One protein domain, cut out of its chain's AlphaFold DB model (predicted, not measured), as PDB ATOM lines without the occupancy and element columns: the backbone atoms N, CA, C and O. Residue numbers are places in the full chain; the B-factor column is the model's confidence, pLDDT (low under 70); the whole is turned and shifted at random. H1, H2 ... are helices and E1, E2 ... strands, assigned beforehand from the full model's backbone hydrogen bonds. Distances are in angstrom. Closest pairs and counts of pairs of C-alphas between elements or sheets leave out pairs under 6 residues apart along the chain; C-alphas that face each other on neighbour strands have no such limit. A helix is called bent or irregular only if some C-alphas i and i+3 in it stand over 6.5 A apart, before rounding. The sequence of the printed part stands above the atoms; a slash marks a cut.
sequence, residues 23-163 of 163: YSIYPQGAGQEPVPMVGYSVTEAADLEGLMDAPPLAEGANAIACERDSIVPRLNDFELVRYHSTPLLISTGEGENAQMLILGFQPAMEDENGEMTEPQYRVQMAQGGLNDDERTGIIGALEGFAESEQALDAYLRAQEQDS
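Overview. This is residues 23 to 163 of the 163 residues of an uncharacterized protein of Oceanicaulis sp. HTCC2633 (UniProt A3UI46). A strongly twisted sheet of five strands has the short helix H2 packed over one face at E4, and the long bent helix H3 passes near H2 and E5 before its last turns, residues 157 to 161, stick out with the tail to 163. The long link between E4 and E5, residues 107 to 119, reaches far out from this body, its C-alphas 13 to 30 A from the mean of all C-alphas, and two more long stretches with no named element, residues 26 to 41 and 46 to 62, lie before E2. The printed part has 141 residues, with three named helices and five named strands in the order E1 H1 E2 H2 E3 E4 E5 H3; the sheet, E1 E2 E3 E4 E5, is mixed. The class is mixed, helices and strands, with 70 residues, under half, in named elements. The whole is compact, with a radius of gyration of the C-alphas of 16.1 A and spans of 49 by 38 by 37 A.

Along the chain. Find C-alpha 23 at (223.893, 313.020, 215.129), where E1, residues 23 to 25, begins. Next come H1, residues 42 to 45, E2, residues 63 to 67, 13.7 A long, H2, residues 77 to 83, 10.3 A, and E3, residues 88 to 92, 13.2 A. E4, residues 99 to 106, runs 22.9 A from (225.876, 296.401, 215.148), and E5, residues 120 to 127, runs 21.3 A. H3, residues 132 to 161, was assigned as one helix by its hydrogen bonds but is bent: C-alphas 147 and 150 are 6.6 A apart. Its arms are H3a, residues 132 to 147, 22.5 A, and H3b, residues 150 to 161, 17.0 A, ending at (209.792, 322.040, 245.121).

Arrangement. Begin at the edge strand E1, antiparallel to E2, with N 23 and O 65 2.8 A apart; residues 23 to 24 also pair antiparallel with residues 35 to 36. E2 and E3 are parallel, N 89 and O 64 at 2.8 A, and with H2 make a strand-helix-strand unit, two parallel neighbours with a helix between, its crossover right-handed. E3, E4 and E5 form a meander, each strand the antiparallel neighbour of the one before; look at N 90 and O 101, 2.8 A, and N 104 and O 122, 2.9 A. H2 is on the sheet at a height of 7.4 A, over E4 and along the strands, 18 degrees from E4 on the local plane; their closest C-alphas, Val 81 and Gly 104, are 5.4 A apart. H1 only grazes the sheet, with residues 42 to 43. H3a only grazes it too, with residues 138 to 146, and is close to H2 but not clearly touching: the closest C-alphas, Phe 78 and Phe 145, are 6.9 A apart. H3b stands at 38 degrees to H3a, a tilt only just steep, and is not on the sheet. Every O i to N i+4 pair is within hydrogen-bond range in H2 and H3a, and 7 of 8 in H3b; H1 is too short for one.

Size, cuts and confidence. The C-alphas farthest apart, Glu 96 and Asp 162, are 52.0 A apart. The printed part has no cut. The links E1 to H1, H1 to E2 and E4 to E5 are long. Residues 157 to 163 stand free, and residues 161 to 163 have pLDDT under 70; the mean of the printed part is 90.3.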
ATOM      1  N   TYR A  23     224.770 312.306 216.043       95.88
ATOM      2  CA  TYR A  23     223.893 313.020 215.129       95.88
ATOM      3  C   TYR A  23     222.481 313.127 215.703       95.88
ATOM      4  O   TYR A  23     221.944 312.172 216.262       95.88
ATOM      5  N   SER A  24     221.852 314.281 215.500       96.75
ATOM      6  CA  SER A  24     220.413 314.476 215.655       96.75
ATOM      7  C   SER A  24     219.673 313.779 214.517       96.75
ATOM      8  O   SER A  24     219.969 314.009 213.340       96.75
ATOM      9  N   ILE A  25     218.698 312.947 214.874       96.12
ATOM     10  CA  ILE A  25     217.901 312.145 213.948       96.12
ATOM     11  C   ILE A  25     216.471 312.669 213.908       96.12
ATOM     12  O   ILE A  25     215.841 312.897 214.942       96.12
ATOM     13  N   TYR A  26     215.961 312.844 212.691       95.19
ATOM     14  CA  TYR A  26     214.594 313.281 212.438       95.19
ATOM     15  C   TYR A  26     213.625 312.099 212.356       95.19
ATOM     16  O   TYR A  26     214.025 310.999 211.958       95.19
ATOM     17  N   PRO A  27     212.329 312.329 212.640       91.62
ATOM     18  CA  PRO A  27     211.299 311.323 212.450       91.62
ATOM     19  C   PRO A  27     211.322 310.733 211.037       91.62
ATOM     20  O   PRO A  27     211.527 311.435 210.039       91.62
ATOM     21  N   GLN A  28     211.048 309.432 210.939       86.25
ATOM     22  CA  GLN A  28     210.945 308.758 209.648       86.25
ATOM     23  C   GLN A  28     209.931 309.479 208.744       86.25
ATOM     24  O   GLN A  28     208.812 309.778 209.155       86.25
ATOM     25  N   GLY A  29     210.325 309.751 207.497       84.81
ATOM     26  CA  GLY A  29     209.481 310.456 206.527       84.81
ATOM     27  C   GLY A  29     209.597 311.984 206.552       84.81
ATOM     28  O   GLY A  29     209.020 312.627 205.680       84.81
ATOM     29  N   ALA A  30     210.387 312.571 207.462       87.62
ATOM     30  CA  ALA A  30     210.667 314.012 207.465       87.62
ATOM     31  C   ALA A  30     211.492 314.480 206.247       87.62
ATOM     32  O   ALA A  30     211.490 315.663 205.919       87.62
ATOM     33  N   GLY A  31     212.197 313.563 205.570       88.00
ATOM     34  CA  GLY A  31     213.019 313.870 204.392       88.00
ATOM     35  C   GLY A  31     214.271 314.699 204.696       88.00
ATOM     36  O   GLY A  31     214.860 315.256 203.774       88.00
ATOM     37  N   GLN A  32     214.656 314.798 205.970       91.94
ATOM     38  CA  GLN A  32     215.831 315.533 206.430       91.94
ATOM     39  C   GLN A  32     216.968 314.563 206.759       91.94
ATOM     40  O   GLN A  32     216.739 313.494 207.328       91.94
ATOM     41  N   GLU A  33     218.187 314.939 206.379       92.50
ATOM     42  CA  GLU A  33     219.394 314.172 206.688       92.50
ATOM     43  C   GLU A  33     219.808 314.371 208.156       92.50
ATOM     44  O   GLU A  33     219.580 315.455 208.696       92.50
ATOM     45  N   PRO A  34     220.425 313.365 208.808       93.75
ATOM     46  CA  PRO A  34     221.002 313.510 210.143       93.75
ATOM     47  C   PRO A  34     221.917 314.734 210.270       93.75
ATOM     48  O   PRO A  34     222.736 314.998 209.388       93.75
ATOM     49  N   VAL A  35     221.812 315.463 211.383       94.94
ATOM     50  CA  VAL A  35     222.629 316.664 211.635       94.94
ATOM     51  C   VAL A  35     223.660 316.381 212.726       94.94
ATOM     52  O   VAL A  35     223.269 315.935 213.803       94.94
ATOM     53  N   PRO A  36     224.960 316.649 212.504       93.62
ATOM     54  CA  PRO A  36     225.988 316.409 213.512       93.62
ATOM     55  C   PRO A  36     225.792 317.295 214.748       93.62
ATOM     56  O   PRO A  36     225.520 318.493 214.633       93.62
ATOM     57  N   MET A  37     225.993 316.726 215.937       92.25
ATOM     58  CA  MET A  37     225.925 317.444 217.214       92.25
ATOM     59  C   MET A  37     227.253 318.158 217.509       92.25
ATOM     60  O   MET A  37     228.078 317.704 218.297       92.25
ATOM     61  N   VAL A  38     227.496 319.283 216.836       87.25
ATOM     62  CA  VAL A  38     228.765 320.017 216.965       87.25
ATOM     63  C   VAL A  38     228.916 320.623 218.363       87.25
ATOM     64  O   VAL A  38     228.077 321.404 218.805       87.25
ATOM     65  N   GLY A  39     230.036 320.323 219.024       85.31
ATOM     66  CA  GLY A  39     230.382 320.894 220.330       85.31
ATOM     67  C   GLY A  39     229.707 320.218 221.525       85.31
ATOM     68  O   GLY A  39     229.836 320.724 222.636       85.31
ATOM     69  N   TYR A  40     229.020 319.093 221.314       86.94
ATOM     70  CA  TYR A  40     228.453 318.266 222.374       86.94
ATOM     71  C   TYR A  40     228.790 316.797 222.125       86.94
ATOM     72  O   TYR A  40     228.538 316.274 221.041       86.94
ATOM     73  N   SER A  41     229.327 316.123 223.139       89.12
ATOM     74  CA  SER A  41     229.592 314.689 223.107       89.12
ATOM     75  C   SER A  41     228.667 313.990 224.091       89.12
ATOM     76  O   SER A  41     228.804 314.146 225.301       89.12
ATOM     77  N   VAL A  42     227.727 313.199 223.566       89.56
ATOM     78  CA  VAL A  42     226.837 312.358 224.390       89.56
ATOM     79  C   VAL A  42     227.669 311.381 225.214       89.56
ATOM     80  O   VAL A  42     227.380 311.139 226.377       89.56
ATOM     81  N   THR A  43     228.732 310.851 224.610       86.88
ATOM     82  CA  THR A  43     229.693 309.955 225.248       86.88
ATOM     83  C   THR A  43     230.327 310.629 226.468       86.88
ATOM     84  O   THR A  43     230.221 310.095 227.568       86.88
ATOM     85  N   GLU A  44     230.907 311.825 226.318       88.81
ATOM     86  CA  GLU A  44     231.513 312.551 227.447       88.81
ATOM     87  C   GLU A  44     230.473 312.955 228.496       88.81
ATOM     88  O   GLU A  44     230.719 312.787 229.687       88.81
ATOM     89  N   ALA A  45     229.298 313.431 228.074       88.69
ATOM     90  CA  ALA A  45     228.214 313.787 228.985       88.69
ATOM     91  C   ALA A  45     227.747 312.584 229.822       88.69
ATOM     92  O   ALA A  45     227.430 312.739 230.998       88.69
ATOM     93  N   ALA A  46     227.758 311.380 229.242       87.50
ATOM     94  CA  ALA A  46     227.368 310.151 229.926       87.50
ATOM     95  C   ALA A  46     228.400 309.643 230.949       87.50
ATOM     96  O   ALA A  46     228.079 308.740 231.717       87.50
ATOM     97  N   ASP A  47     229.613 310.205 230.975       86.44
ATOM     98  CA  ASP A  47     230.636 309.898 231.987       86.44
ATOM     99  C   ASP A  47     230.638 310.885 233.164       86.44
ATOM    100  O   ASP A  47     231.358 310.672 234.143       86.44
ATOM    101  N   LEU A  48     229.888 311.987 233.073       84.81
ATOM    102  CA  LEU A  48     229.847 312.995 234.129       84.81
ATOM    103  C   LEU A  48     229.002 312.524 235.318       84.81
ATOM    104  O   LEU A  48     228.013 311.813 235.166       84.81
ATOM    105  N   GLU A  49     229.393 312.950 236.520       80.12
ATOM    106  CA  GLU A  49     228.585 312.738 237.721       80.12
ATOM    107  C   GLU A  49     227.372 313.678 237.739       80.12
ATOM    108  O   GLU A  49     227.484 314.863 237.417       80.12
ATOM    109  N   GLY A  50     226.238 313.168 238.224       76.94
ATOM    110  CA  GLY A  50     224.990 313.924 238.319       76.94
ATOM    111  C   GLY A  50     224.128 313.812 237.063       76.94
ATOM    112  O   GLY A  50     224.472 313.097 236.130       76.94
ATOM    113  N   LEU A  51     222.988 314.509 237.078       80.81
ATOM    114  CA  LEU A  51     222.028 314.463 235.980       80.81
ATOM    115  C   LEU A  51     222.655 315.036 234.709       80.81
ATOM    116  O   LEU A  51     223.125 316.174 234.704       80.81
ATOM    117  N   MET A  52     222.596 314.264 233.631       87.75
ATOM    118  CA  MET A  52     223.017 314.712 232.311       87.75
ATOM    119  C   MET A  52     222.252 315.978 231.894       87.75
ATOM    120  O   MET A  52     221.026 316.035 232.008       87.75
ATOM    121  N   ASP A  53     222.949 316.975 231.350       88.38
ATOM    122  CA  ASP A  53     222.296 318.124 230.717       88.38
ATOM    123  C   ASP A  53     221.538 317.701 229.454       88.38
ATOM    124  O   ASP A  53     221.985 316.830 228.700       88.38
ATOM    125  N   ALA A  54     220.411 318.365 229.181       88.75
ATOM    126  CA  ALA A  54     219.622 318.089 227.988       88.75
ATOM    127  C   ALA A  54     220.476 318.261 226.713       88.75
ATOM    128  O   ALA A  54     221.102 319.312 226.525       88.75
ATOM    129  N   PRO A  55     220.508 317.259 225.818       90.50
ATOM    130  CA  PRO A  55     221.316 317.330 224.610       90.50
ATOM    131  C   PRO A  55     220.799 318.422 223.656       90.50
ATOM    132  O   PRO A  55     219.585 318.587 223.498       90.50
ATOM    133  N   PRO A  56     221.690 319.140 222.948       91.62
ATOM    134  CA  PRO A  56     221.305 320.173 221.991       91.62
ATOM    135  C   PRO A  56     220.834 319.549 220.669       91.62
ATOM    136  O   PRO A  56     221.562 319.529 219.675       91.62
ATOM    137  N   LEU A  57     219.614 319.009 220.656       93.50
ATOM    138  CA  LEU A  57     218.996 318.454 219.453       93.50
ATOM    139  C   LEU A  57     218.733 319.535 218.398       93.50
ATOM    140  O   LEU A  57     218.313 320.650 218.713       93.50
ATOM    141  N   ALA A  58     218.925 319.177 217.127       94.50
ATOM    142  CA  ALA A  58     218.467 320.000 216.014       94.50
ATOM    143  C   ALA A  58     216.933 320.164 216.044       94.50
ATOM    144  O   ALA A  58     216.204 319.263 216.460       94.50
ATOM    145  N   GLU A  59     216.428 321.314 215.595       93.31
ATOM    146  CA  GLU A  59     214.992 321.610 215.623       93.31
ATOM    147  C   GLU A  59     214.191 320.573 214.822       93.31
ATOM    148  O   GLU A  59     214.393 320.411 213.622       93.31
ATOM    149  N   GLY A  60     213.258 319.883 215.484       93.00
ATOM    150  CA  GLY A  60     212.435 318.834 214.873       93.00
ATOM    151  C   GLY A  60     213.065 317.437 214.882       93.00
ATOM    152  O   GLY A  60     212.391 316.481 214.494       93.00
ATOM    153  N   ALA A  61     214.310 317.294 215.345       95.94
ATOM    154  CA  ALA A  61     214.890 315.994 215.652       95.94
ATOM    155  C   ALA A  61     214.248 315.401 216.912       95.94
ATOM    156  O   ALA A  61     213.823 316.123 217.814       95.94
ATOM    157  N   ASN A  62     214.162 314.074 216.970       94.50
ATOM    158  CA  ASN A  62     213.502 313.354 218.057       94.50
ATOM    159  C   ASN A  62     214.297 312.151 218.575       94.50
ATOM    160  O   ASN A  62     213.769 311.391 219.378       94.50
ATOM    161  N   ALA A  63     215.519 311.946 218.092       96.19
ATOM    162  CA  ALA A  63     216.418 310.899 218.553       96.19
ATOM    163  C   ALA A  63     217.875 311.307 218.312       96.19
ATOM    164  O   ALA A  63     218.164 312.248 217.566       96.19
ATOM    165  N   ILE A  64     218.790 310.566 218.928       97.12
ATOM    166  CA  ILE A  64     220.233 310.703 218.747       97.12
ATOM    167  C   ILE A  64     220.775 309.388 218.201       97.12
ATOM    168  O   ILE A  64     220.409 308.331 218.702       97.12
ATOM    169  N   ALA A  65     221.663 309.441 217.213       96.00
ATOM    170  CA  ALA A  65     222.466 308.292 216.805       96.00
ATOM    171  C   ALA A  65     223.942 308.580 217.042       96.00
ATOM    172  O   ALA A  65     224.431 309.604 216.576       96.00
ATOM    173  N   CYS A  66     224.634 307.688 217.742       95.31
ATOM    174  CA  CYS A  66     226.052 307.789 218.035       95.31
ATOM    175  C   CYS A  66     226.822 306.586 217.490       95.31
ATOM    176  O   CYS A  66     226.459 305.440 217.758       95.31
ATOM    177  N   GLU A  67     227.929 306.851 216.811       93.81
ATOM    178  CA  GLU A  67     228.959 305.866 216.509       93.81
ATOM    179  C   GLU A  67     229.901 305.751 217.711       93.81
ATOM    180  O   GLU A  67     230.370 306.752 218.254       93.81
ATOM    181  N   ARG A  68     230.127 304.527 218.195       92.56
ATOM    182  CA  ARG A  68     230.935 304.259 219.390       92.56
ATOM    183  C   ARG A  68     231.827 303.040 219.200       92.56
ATOM    184  O   ARG A  68     231.532 302.139 218.418       92.56
ATOM    185  N   ASP A  69     232.869 302.961 220.020       90.94
ATOM    186  CA  ASP A  69     233.768 301.800 220.082       90.94
ATOM    187  C   ASP A  69     233.116 300.550 220.702       90.94
ATOM    188  O   ASP A  69     233.642 299.447 220.578       90.94
ATOM    189  N   SER A  70     231.990 300.713 221.401       92.62
ATOM    190  CA  SER A  70     231.261 299.629 222.060       92.62
ATOM    191  C   SER A  70     229.758 299.800 221.883       92.62
ATOM    192  O   SER A  70     229.238 300.915 221.971       92.62
ATOM    193  N   ILE A  71     229.065 298.676 221.692       95.06
ATOM    194  CA  ILE A  71     227.601 298.611 221.652       95.06
ATOM    195  C   ILE A  71     226.969 298.656 223.052       95.06
ATOM    196  O   ILE A  71     225.769 298.889 223.178       95.06
ATOM    197  N   VAL A  72     227.758 298.425 224.109       96.12
ATOM    198  CA  VAL A  72     227.284 298.416 225.498       96.12
ATOM    199  C   VAL A  72     226.998 299.853 225.960       96.12
ATOM    200  O   VAL A  72     227.917 300.679 225.938       96.12
ATOM    201  N   PRO A  73     225.764 300.168 226.400       94.88
ATOM    202  CA  PRO A  73     225.420 301.475 226.945       94.88
ATOM    203  C   PRO A  73     226.219 301.819 228.199       94.88
ATOM    204  O   PRO A  73     226.560 300.958 229.010       94.88
ATOM    205  N   ARG A  74     226.452 303.112 228.383       92.88
ATOM    206  CA  ARG A  74     226.888 303.714 229.641       92.88
ATOM    207  C   ARG A  74     225.681 303.876 230.559       92.88
ATOM    208  O   ARG A  74     224.553 303.979 230.083       92.88
ATOM    209  N   LEU A  75     225.914 303.945 231.869       88.56
ATOM    210  CA  LEU A  75     224.840 304.112 232.861       88.56
ATOM    211  C   LEU A  75     223.954 305.324 232.536       88.56
ATOM    212  O   LEU A  75     222.736 305.196 232.433       88.56
ATOM    213  N   ASN A  76     224.566 306.473 232.259       89.94
ATOM    214  CA  ASN A  76     223.823 307.714 232.049       89.94
ATOM    215  C   ASN A  76     223.210 307.826 230.638       89.94
ATOM    216  O   ASN A  76     222.445 308.752 230.379       89.94
ATOM    217  N   ASP A  77     223.448 306.868 229.729       93.94
ATOM    218  CA  ASP A  77     222.657 306.787 228.489       93.94
ATOM    219  C   ASP A  77     221.176 306.516 228.800       93.94
ATOM    220  O   ASP A  77     220.286 306.889 228.031       93.94
ATOM    221  N   PHE A  78     220.890 305.875 229.936       93.56
ATOM    222  CA  PHE A  78     219.521 305.639 230.367       93.56
ATOM    223  C   PHE A  78     218.858 306.901 230.947       93.56
ATOM    224  O   PHE A  78     217.645 307.064 230.803       93.56
ATOM    225  N   GLU A  79     219.631 307.851 231.492       92.00
ATOM    226  CA  GLU A  79     219.117 309.176 231.878       92.00
ATOM    227  C   GLU A  79     218.608 309.945 230.664       92.00
ATOM    228  O   GLU A  79     217.526 310.532 230.703       92.00
ATOM    229  N   LEU A  80     219.361 309.890 229.562       91.50
ATOM    230  CA  LEU A  80     218.996 310.510 228.294       91.50
ATOM    231  C   LEU A  80     217.625 310.032 227.800       91.50
ATOM    232  O   LEU A  80     216.746 310.844 227.491       91.50
ATOM    233  N   VAL A  81     217.404 308.717 227.758       93.62
ATOM    234  CA  VAL A  81     216.117 308.185 227.287       93.62
ATOM    235  C   VAL A  81     214.987 308.447 228.287       93.62
ATOM    236  O   VAL A  81     213.853 308.666 227.865       93.62
ATOM    237  N   ARG A  82     215.274 308.458 229.597       92.06
ATOM    238  CA  ARG A  82     214.273 308.568 230.670       92.06
ATOM    239  C   ARG A  82     213.831 309.994 230.972       92.06
ATOM    240  O   ARG A  82     212.629 310.246 231.083       92.06
ATOM    241  N   TYR A  83     214.790 310.888 231.189       90.19
ATOM    242  CA  TYR A  83     214.563 312.238 231.706       90.19
ATOM    243  C   TYR A  83     214.543 313.277 230.589       90.19
ATOM    244  O   TYR A  83     213.790 314.243 230.675       90.19
ATOM    245  N   HIS A  84     215.260 313.020 229.493       90.69
ATOM    246  CA  HIS A  84     215.235 313.877 228.301       90.69
ATOM    247  C   HIS A  84     214.339 313.333 227.189       90.69
ATOM    248  O   HIS A  84     214.272 313.924 226.114       90.69
ATOM    249  N   SER A  85     213.640 312.212 227.429       91.00
ATOM    250  CA  SER A  85     212.717 311.573 226.471       91.00
ATOM    251  C   SER A  85     213.316 311.402 225.069       91.00
ATOM    252  O   SER A  85     212.614 311.516 224.066       91.00
ATOM    253  N   THR A  86     214.628 311.167 224.994       94.88
ATOM    254  CA  THR A  86     215.382 311.159 223.739       94.88
ATOM    255  C   THR A  86     215.926 309.755 223.487       94.88
ATOM    256  O   THR A  86     216.891 309.363 224.138       94.88
ATOM    257  N   PRO A  87     215.331 308.970 222.568       96.12
ATOM    258  CA  PRO A  87     215.872 307.682 222.154       96.12
ATOM    259  C   PRO A  87     217.317 307.800 221.666       96.12
ATOM    260  O   PRO A  87     217.662 308.738 220.941       96.12
ATOM    261  N   LEU A  88     218.131 306.811 222.022       97.06
ATOM    262  CA  LEU A  88     219.537 306.738 221.640       97.06
ATOM    263  C   LEU A  88     219.777 305.504 220.773       97.06
ATOM    264  O   LEU A  88     219.480 304.383 221.176       97.06
ATOM    265  N   LEU A  89     220.347 305.709 219.593       97.31
ATOM    266  CA  LEU A  89     220.883 304.657 218.747       97.31
ATOM    267  C   LEU A  89     222.398 304.621 218.942       97.31
ATOM    268  O   LEU A  89     223.061 305.643 218.796       97.31
ATOM    269  N   ILE A  90     222.943 303.454 219.262       97.12
ATOM    270  CA  ILE A  90     224.384 303.221 219.352       97.12
ATOM    271  C   ILE A  90     224.759 302.287 218.211       97.12
ATOM    272  O   ILE A  90     224.208 301.191 218.106       97.12
ATOM    273  N   SER A  91     225.686 302.709 217.362       96.00
ATOM    274  CA  SER A  91     226.267 301.873 216.316       96.00
ATOM    275  C   SER A  91     227.749 301.646 216.558       96.00
ATOM    276  O   SER A  91     228.462 302.540 217.008       96.00
ATOM    277  N   THR A  92     228.219 300.444 216.243       94.75
ATOM    278  CA  THR A  92     229.643 300.103 216.279       94.75
ATOM    279  C   THR A  92     230.001 299.146 215.147       94.75
ATOM    280  O   THR A  92     229.129 298.470 214.586       94.75
ATOM    281  N   GLY A  93     231.290 299.085 214.819       91.75
ATOM    282  CA  GLY A  93     231.818 298.286 213.722       91.75
ATOM    283  C   GLY A  93     231.432 298.813 212.337       91.75
ATOM    284  O   GLY A  93     230.751 299.821 212.182       91.75
ATOM    285  N   GLU A  94     231.876 298.098 211.306       88.75
ATOM    286  CA  GLU A  94     231.620 298.440 209.907       88.75
ATOM    287  C   GLU A  94     231.267 297.187 209.094       88.75
ATOM    288  O   GLU A  94     231.689 296.065 209.404       88.75
ATOM    289  N   GLY A  95     230.504 297.385 208.016       89.25
ATOM    290  CA  GLY A  95     230.171 296.337 207.052       89.25
ATOM    291  C   GLY A  95     229.431 295.154 207.680       89.25
ATOM    292  O   GLY A  95     228.357 295.304 208.255       89.25
ATOM    293  N   GLU A  96     230.006 293.961 207.541       86.75
ATOM    294  CA  GLU A  96     229.406 292.692 207.985       86.75
ATOM    295  C   GLU A  96     229.344 292.565 209.514       86.75
ATOM    296  O   GLU A  96     228.527 291.811 210.038       86.75
ATOM    297  N   ASN A  97     230.190 293.322 210.216       88.88
ATOM    298  CA  ASN A  97     230.277 293.335 211.674       88.88
ATOM    299  C   ASN A  97     229.522 294.518 212.294       88.88
ATOM    300  O   ASN A  97     229.634 294.740 213.496       88.88
ATOM    301  N   ALA A  98     228.786 295.295 211.492       93.25
ATOM    302  CA  ALA A  98     228.033 296.433 211.994       93.25
ATOM    303  C   ALA A  98     226.926 295.972 212.953       93.25
ATOM    304  O   ALA A  98     226.089 295.124 212.618       93.25
ATOM    305  N   GLN A  99     226.911 296.570 214.137       96.19
ATOM    306  CA  GLN A  99     225.876 296.401 215.148       96.19
ATOM    307  C   GLN A  99     225.147 297.726 215.350       96.19
ATOM    308  O   GLN A  99     225.746 298.799 215.264       96.19
ATOM    309  N   MET A 100     223.853 297.646 215.652       96.88
ATOM    310  CA  MET A 100     223.047 298.805 216.014       96.88
ATOM    311  C   MET A 100     222.089 298.442 217.142       96.88
ATOM    312  O   MET A 100     221.257 297.542 216.994       96.88
ATOM    313  N   LEU A 101     222.196 299.171 218.246       97.44
ATOM    314  CA  LEU A 101     221.365 299.056 219.434       97.44
ATOM    315  C   LEU A 101     220.503 300.307 219.563       97.44
ATOM    316  O   LEU A 101     220.987 301.418 219.385       97.44
ATOM    317  N   ILE A 102     219.231 300.125 219.892       97.12
ATOM    318  CA  ILE A 102     218.281 301.197 220.172       97.12
ATOM    319  C   ILE A 102     217.916 301.130 221.649       97.12
ATOM    320  O   ILE A 102     217.453 300.094 222.138       97.12
ATOM    321  N   LEU A 103     218.096 302.255 222.329       97.50
ATOM    322  CA  LEU A 103     217.634 302.504 223.681       97.50
ATOM    323  C   LEU A 103     216.428 303.434 223.634       97.50
ATOM    324  O   LEU A 103     216.414 304.446 222.930       97.50
ATOM    325  N   GLY A 104     215.418 303.104 224.423       96.25
ATOM    326  CA  GLY A 104     214.250 303.940 224.616       96.25
ATOM    327  C   GLY A 104     213.647 303.743 225.993       96.25
ATOM    328  O   GLY A 104     213.987 302.814 226.724       96.25
ATOM    329  N   PHE A 105     212.708 304.614 226.321       95.19
ATOM    330  CA  PHE A 105     211.935 304.543 227.544       95.19
ATOM    331  C   PHE A 105     210.455 304.663 227.203       95.19
ATOM    332  O   PHE A 105     210.045 305.555 226.461       95.19
ATOM    333  N   GLN A 106     209.658 303.743 227.729       92.75
ATOM    334  CA  GLN A 106     208.211 303.818 227.678       92.75
ATOM    335  C   GLN A 106     207.708 304.231 229.064       92.75
ATOM    336  O   GLN A 106     207.892 303.462 230.009       92.75
ATOM    337  N   PRO A 107     207.074 305.407 229.208       90.19
ATOM    338  CA  PRO A 107     206.497 305.811 230.481       90.19
ATOM    339  C   PRO A 107     205.328 304.899 230.863       90.19
ATOM    340  O   PRO A 107     204.774 304.184 230.025       90.19
ATOM    341  N   ALA A 108     204.936 304.955 232.134       91.12
ATOM    342  CA  ALA A 108     203.696 304.347 232.590       91.12
ATOM    343  C   ALA A 108     202.513 304.898 231.775       91.12
ATOM    344  O   ALA A 108     202.368 306.114 231.634       91.12
ATOM    345  N   MET A 109     201.680 304.013 231.232       90.94
ATOM    346  CA  MET A 109     200.491 304.374 230.461       90.94
ATOM    347  C   MET A 109     199.282 303.616 230.995       90.94
ATOM    348  O   MET A 109     199.429 302.528 231.542       90.94
ATOM    349  N   GLU A 110     198.096 304.187 230.827       95.00
ATOM    350  CA  GLU A 110     196.841 303.494 231.120       95.00
ATOM    351  C   GLU A 110     196.555 302.463 230.016       95.00
ATOM    352  O   GLU A 110     196.630 302.784 228.825       95.00
ATOM    353  N   ASP A 111     196.281 301.219 230.404       91.50
ATOM    354  CA  ASP A 111     195.919 300.137 229.493       91.50
ATOM    355  C   ASP A 111     194.414 300.132 229.154       91.50
ATOM    356  O   ASP A 111     193.637 300.980 229.595       91.50
ATOM    357  N   GLU A 112     193.970 299.164 228.347       93.19
ATOM    358  CA  GLU A 112     192.563 299.049 227.930       93.19
ATOM    359  C   GLU A 112     191.573 298.775 229.080       93.19
ATOM    360  O   GLU A 112     190.364 298.948 228.903       93.19
ATOM    361  N   ASN A 113     192.072 298.380 230.255       92.88
ATOM    362  CA  ASN A 113     191.289 298.112 231.457       92.88
ATOM    363  C   ASN A 113     191.312 299.285 232.453       92.88
ATOM    364  O   ASN A 113     190.658 299.203 233.496       92.88
ATOM    365  N   GLY A 114     192.023 300.374 232.143       93.62
ATOM    366  CA  GLY A 114     192.221 301.494 233.060       93.62
ATOM    367  C   GLY A 114     193.340 301.266 234.083       93.62
ATOM    368  O   GLY A 114     193.412 301.996 235.071       93.62
ATOM    369  N   GLU A 115     194.186 300.245 233.905       94.75
ATOM    370  CA  GLU A 115     195.310 299.954 234.796       94.75
ATOM    371  C   GLU A 115     196.591 300.635 234.297       94.75
ATOM    372  O   GLU A 115     196.891 300.651 233.105       94.75
ATOM    373  N   MET A 116     197.374 301.207 235.217       93.75
ATOM    374  CA  MET A 116     198.658 301.819 234.870       93.75
ATOM    375  C   MET A 116     199.720 300.740 234.663       93.75
ATOM    376  O   MET A 116     200.030 299.981 235.583       93.75
ATOM    377  N   THR A 117     200.334 300.712 233.484       92.81
ATOM    378  CA  THR A 117     201.508 299.879 233.224       92.81
ATOM    379  C   THR A 117     202.723 300.422 233.961       92.81
ATOM    380  O   THR A 117     202.878 301.632 234.128       92.81
ATOM    381  N   GLU A 118     203.652 299.545 234.323       89.50
ATOM    382  CA  GLU A 118     204.961 299.982 234.804       89.50
ATOM    383  C   GLU A 118     205.751 300.676 233.677       89.50
ATOM    384  O   GLU A 118     205.594 300.311 232.502       89.50
ATOM    385  N   PRO A 119     206.586 301.680 234.002       90.19
ATOM    386  CA  PRO A 119     207.530 302.233 233.043       90.19
ATOM    387  C   PRO A 119     208.544 301.163 232.616       90.19
ATOM    388  O   PRO A 119     208.949 300.322 233.415       90.19
ATOM    389  N   GLN A 120     208.961 301.182 231.351       91.25
ATOM    390  CA  GLN A 120     209.848 300.160 230.792       91.25
ATOM    391  C   GLN A 120     210.985 300.777 229.986       91.25
ATOM    392  O   GLN A 120     210.755 301.494 229.010       91.25
ATOM    393  N   TYR A 121     212.217 300.408 230.330       92.88
ATOM    394  CA  TYR A 121     213.366 300.586 229.450       92.88
ATOM    395  C   TYR A 121     213.284 299.588 228.297       92.88
ATOM    396  O   TYR A 121     213.053 298.393 228.489       92.88
ATOM    397  N   ARG A 122     213.463 300.080 227.074       93.69
ATOM    398  CA  ARG A 122     213.497 299.268 225.862       93.69
ATOM    399  C   ARG A 122     214.917 299.242 225.328       93.69
ATOM    400  O   ARG A 122     215.473 300.284 225.000       93.69
ATOM    401  N   VAL A 123     215.467 298.038 225.226       94.62
ATOM    402  CA  VAL A 123     216.788 297.771 224.657       94.62
ATOM    403  C   VAL A 123     216.596 296.801 223.498       94.62
ATOM    404  O   VAL A 123     216.171 295.663 223.701       94.62
ATOM    405  N   GLN A 124     216.839 297.259 222.273       95.25
ATOM    406  CA  GLN A 124     216.561 296.491 221.061       95.25
ATOM    407  C   GLN A 124     217.760 296.491 220.119       95.25
ATOM    408  O   GLN A 124     218.243 297.543 219.721       95.25
ATOM    409  N   MET A 125     218.183 295.306 219.679       96.06
ATOM    410  CA  MET A 125     219.112 295.185 218.554       96.06
ATOM    411  C   MET A 125     218.361 295.423 217.242       96.06
ATOM    412  O   MET A 125     217.473 294.647 216.884       96.06
ATOM    413  N   ALA A 126     218.712 296.493 216.535       93.75
ATOM    414  CA  ALA A 126     218.209 296.795 215.198       93.75
ATOM    415  C   ALA A 126     219.032 296.101 214.104       93.75
ATOM    416  O   ALA A 126     218.490 295.730 213.063       93.75
ATOM    417  N   GLN A 127     220.328 295.892 214.348       94.69
ATOM    418  CA  GLN A 127     221.239 295.219 213.426       94.69
ATOM    419  C   GLN A 127     222.334 294.478 214.195       94.69
ATOM    420  O   GLN A 127     222.808 294.959 215.222       94.69
ATOM    421  N   GLY A 128     222.763 293.331 213.668       93.50
ATOM    422  CA  GLY A 128     223.819 292.512 214.262       93.50
ATOM    423  C   GLY A 128     223.315 291.607 215.389       93.50
ATOM    424  O   GLY A 128     222.112 291.460 215.611       93.50
ATOM    425  N   GLY A 129     224.248 290.955 216.079       93.06
ATOM    426  CA  GLY A 129     223.975 290.095 217.231       93.06
ATOM    427  C   GLY A 129     224.887 290.451 218.396       93.06
ATOM    428  O   GLY A 129     225.933 291.047 218.174       93.06
ATOM    429  N   LEU A 130     224.486 290.085 219.612       93.06
ATOM    430  CA  LEU A 130     225.274 290.304 220.825       93.06
ATOM    431  C   LEU A 130     226.027 289.034 221.207       93.06
ATOM    432  O   LEU A 130     225.436 287.948 221.208       93.06
ATOM    433  N   ASN A 131     227.293 289.180 221.578       94.19
ATOM    434  CA  ASN A 131     228.021 288.133 222.285       94.19
ATOM    435  C   ASN A 131     227.660 288.120 223.789       94.19
ATOM    436  O   ASN A 131     226.905 288.967 224.277       94.19
ATOM    437  N   ASP A 132     228.153 287.120 224.522       96.88
ATOM    438  CA  ASP A 132     227.799 286.923 225.935       96.88
ATOM    439  C   ASP A 132     228.327 288.047 226.844       96.88
ATOM    440  O   ASP A 132     227.633 288.452 227.782       96.88
ATOM    441  N   ASP A 133     229.506 288.594 226.539       96.94
ATOM    442  CA  ASP A 133     230.107 289.695 227.297       96.94
ATOM    443  C   ASP A 133     229.312 290.991 227.086       96.94
ATOM    444  O   ASP A 133     228.975 291.678 228.048       96.94
ATOM    445  N   GLU A 134     228.923 291.293 225.844       96.56
ATOM    446  CA  GLU A 134     228.087 292.451 225.502       96.56
ATOM    447  C   GLU A 134     226.702 292.349 226.142       96.56
ATOM    448  O   GLU A 134     226.208 293.317 226.720       96.56
ATOM    449  N   ARG A 135     226.077 291.165 226.089       95.88
ATOM    450  CA  ARG A 135     224.791 290.915 226.752       95.88
ATOM    451  C   ARG A 135     224.897 291.163 228.254       95.88
ATOM    452  O   ARG A 135     224.033 291.829 228.819       95.88
ATOM    453  N   THR A 136     225.940 290.632 228.886       97.00
ATOM    454  CA  THR A 136     226.182 290.812 230.324       97.00
ATOM    455  C   THR A 136     226.429 292.282 230.655       97.00
ATOM    456  O   THR A 136     225.864 292.790 231.619       97.00
ATOM    457  N   GLY A 137     227.202 292.988 229.828       96.06
ATOM    458  CA  GLY A 137     227.465 294.417 229.985       96.06
ATOM    459  C   GLY A 137     226.203 295.273 229.872       96.06
ATOM    460  O   GLY A 137     225.984 296.140 230.709       96.06
ATOM    461  N   ILE A 138     225.341 295.000 228.888       94.75
ATOM    462  CA  ILE A 138     224.065 295.711 228.703       94.75
ATOM    463  C   ILE A 138     223.145 295.513 229.913       94.75
ATOM    464  O   ILE A 138     222.557 296.479 230.396       94.75
ATOM    465  N   ILE A 139     223.028 294.275 230.407       93.94
ATOM    466  CA  ILE A 139     222.226 293.969 231.600       93.94
ATOM    467  C   ILE A 139     222.792 294.712 232.812       93.94
ATOM    468  O   ILE A 139     222.042 295.401 233.495       93.94
ATOM    469  N   GLY A 140     224.108 294.647 233.029       94.19
ATOM    470  CA  GLY A 140     224.758 295.335 234.145       94.19
ATOM    471  C   GLY A 140     224.617 296.858 234.085       94.19
ATOM    472  O   GLY A 140     224.431 297.491 235.120       94.19
ATOM    473  N   ALA A 141     224.650 297.456 232.890       93.00
ATOM    474  CA  ALA A 141     224.407 298.886 232.721       93.00
ATOM    475  C   ALA A 141     222.955 299.261 233.064       93.00
ATOM    476  O   ALA A 141     222.714 300.259 233.737       93.00
ATOM    477  N   LEU A 142     221.981 298.448 232.649       91.06
ATOM    478  CA  LEU A 142     220.577 298.688 232.976       91.06
ATOM    479  C   LEU A 142     220.306 298.531 234.482       91.06
ATOM    480  O   LEU A 142     219.649 299.379 235.081       91.06
ATOM    481  N   GLU A 143     220.819 297.464 235.095       90.31
ATOM    482  CA  GLU A 143     220.671 297.207 236.533       90.31
ATOM    483  C   GLU A 143     221.358 298.295 237.365       90.31
ATOM    484  O   GLU A 143     220.751 298.840 238.285       90.31
ATOM    485  N   GLY A 144     222.583 298.683 236.995       88.25
ATOM    486  CA  GLY A 144     223.308 299.759 237.668       88.25
ATOM    487  C   GLY A 144     222.600 301.110 237.559       88.25
ATOM    488  O   GLY A 144     222.635 301.896 238.504       88.25
ATOM    489  N   PHE A 145     221.917 301.377 236.442       89.69
ATOM    490  CA  PHE A 145     221.108 302.583 236.318       89.69
ATOM    491  C   PHE A 145     219.837 302.519 237.167       89.69
ATOM    492  O   PHE A 145     219.493 303.493 237.824       89.69
ATOM    493  N   ALA A 146     219.156 301.373 237.224       85.00
ATOM    494  CA  ALA A 146     217.986 301.216 238.087       85.00
ATOM    495  C   ALA A 146     218.325 301.460 239.574       85.00
ATOM    496  O   ALA A 146     217.518 302.018 240.319       85.00
ATOM    497  N   GLU A 147     219.538 301.096 240.007       84.44
ATOM    498  CA  GLU A 147     220.039 301.416 241.348       84.44
ATOM    499  C   GLU A 147     220.269 302.925 241.556       84.44
ATOM    500  O   GLU A 147     220.004 303.439 242.648       84.44
ATOM    501  N   SER A 148     220.724 303.655 240.529       80.94
ATOM    502  CA  SER A 148     220.942 305.107 240.606       80.94
ATOM    503  C   SER A 148     219.668 305.935 240.382       80.94
ATOM    504  O   SER A 148     219.566 307.052 240.899       80.94
ATOM    505  N   GLU A 149     218.665 305.388 239.687       83.62
ATOM    506  CA  GLU A 149     217.433 306.079 239.288       83.62
ATOM    507  C   GLU A 149     216.679 306.636 240.499       83.62
ATOM    508  O   GLU A 149     216.223 307.778 240.483       83.62
ATOM    509  N   GLN A 150     216.628 305.889 241.605       78.94
ATOM    510  CA  GLN A 150     215.948 306.342 242.819       78.94
ATOM    511  C   GLN A 150     216.565 307.628 243.403       78.94
ATOM    512  O   GLN A 150     215.842 308.472 243.948       78.94
ATOM    513  N   ALA A 151     217.888 307.787 243.300       78.00
ATOM    514  CA  ALA A 151     218.583 308.989 243.752       78.00
ATOM    515  C   ALA A 151     218.314 310.177 242.815       78.00
ATOM    516  O   ALA A 151     218.073 311.289 243.293       78.00
ATOM    517  N   LEU A 152     218.280 309.933 241.502       79.69
ATOM    518  CA  LEU A 152     217.928 310.930 240.485       79.69
ATOM    519  C   LEU A 152     216.485 311.421 240.636       79.69
ATOM    520  O   LEU A 152     216.254 312.628 240.700       79.69
ATOM    521  N   ASP A 153     215.525 310.513 240.807       84.19
ATOM    522  CA  ASP A 153     214.124 310.860 241.056       84.19
ATOM    523  C   ASP A 153     213.965 311.709 242.324       84.19
ATOM    524  O   ASP A 153     213.129 312.613 242.384       84.19
ATOM    525  N   ALA A 154     214.743 311.417 243.372       80.62
ATOM    526  CA  ALA A 154     214.731 312.211 244.597       80.62
ATOM    527  C   ALA A 154     215.310 313.617 244.376       80.62
ATOM    528  O   ALA A 154     214.744 314.588 244.878       80.62
ATOM    529  N   TYR A 155     216.400 313.727 243.614       78.69
ATOM    530  CA  TYR A 155     217.027 314.999 243.256       78.69
ATOM    531  C   TYR A 155     216.098 315.884 242.412       78.69
ATOM    532  O   TYR A 155     215.916 317.060 242.729       78.69
ATOM    533  N   LEU A 156     215.450 315.320 241.390       80.81
ATOM    534  CA  LEU A 156     214.502 316.036 240.534       80.81
ATOM    535  C   LEU A 156     213.283 316.533 241.318       80.81
ATOM    536  O   LEU A 156     212.954 317.716 241.254       80.81
ATOM    537  N   ARG A 157     212.681 315.672 242.151       82.94
ATOM    538  CA  ARG A 157     211.562 316.063 243.025       82.94
ATOM    539  C   ARG A 157     211.923 317.181 244.003       82.94
ATOM    540  O   ARG A 157     211.040 317.940 244.392       82.94
ATOM    541  N   ALA A 158     213.181 317.268 244.435       78.31
ATOM    542  CA  ALA A 158     213.643 318.361 245.287       78.31
ATOM    543  C   ALA A 158     213.735 319.684 244.505       78.31
ATOM    544  O   ALA A 158     213.267 320.706 244.993       78.31
ATOM    545  N   GLN A 159     214.254 319.662 243.273       74.19
ATOM    546  CA  GLN A 159     214.337 320.861 242.431       74.19
ATOM    547  C   GLN A 159     212.963 321.421 242.035       74.19
ATOM    548  O   GLN A 159     212.778 322.636 241.996       74.19
ATOM    549  N   GLU A 160     211.982 320.550 241.788       72.12
ATOM    550  CA  GLU A 160     210.600 320.958 241.497       72.12
ATOM    551  C   GLU A 160     209.909 321.656 242.681       72.12
ATOM    552  O   GLU A 160     208.975 322.423 242.474       72.12
ATOM    553  N   GLN A 161     210.347 321.403 243.919       63.09
ATOM    554  CA  GLN A 161     209.792 322.040 245.121       63.09
ATOM    555  C   GLN A 161     210.412 323.412 245.420       63.09
ATOM    556  O   GLN A 161     209.799 324.208 246.130       63.09
ATOM    557  N   ASP A 162     211.597 323.683 244.870       55.69
ATOM    558  CA  ASP A 162     212.340 324.936 245.041       55.69
ATOM    559  C   ASP A 162     212.108 325.943 243.890       55.69
ATOM    560  O   ASP A 162     212.673 327.042 243.911       55.69
ATOM    561  N   SER A 163     211.274 325.585 242.901       50.66
ATOM    562  CA  SER A 163     210.910 326.388 241.715       50.66
ATOM    563  C   SER A 163     209.531 327.040 241.843       50.66
ATOM    564  O   SER A 163     209.383 328.197 241.383       50.66
TER     565      SER A 163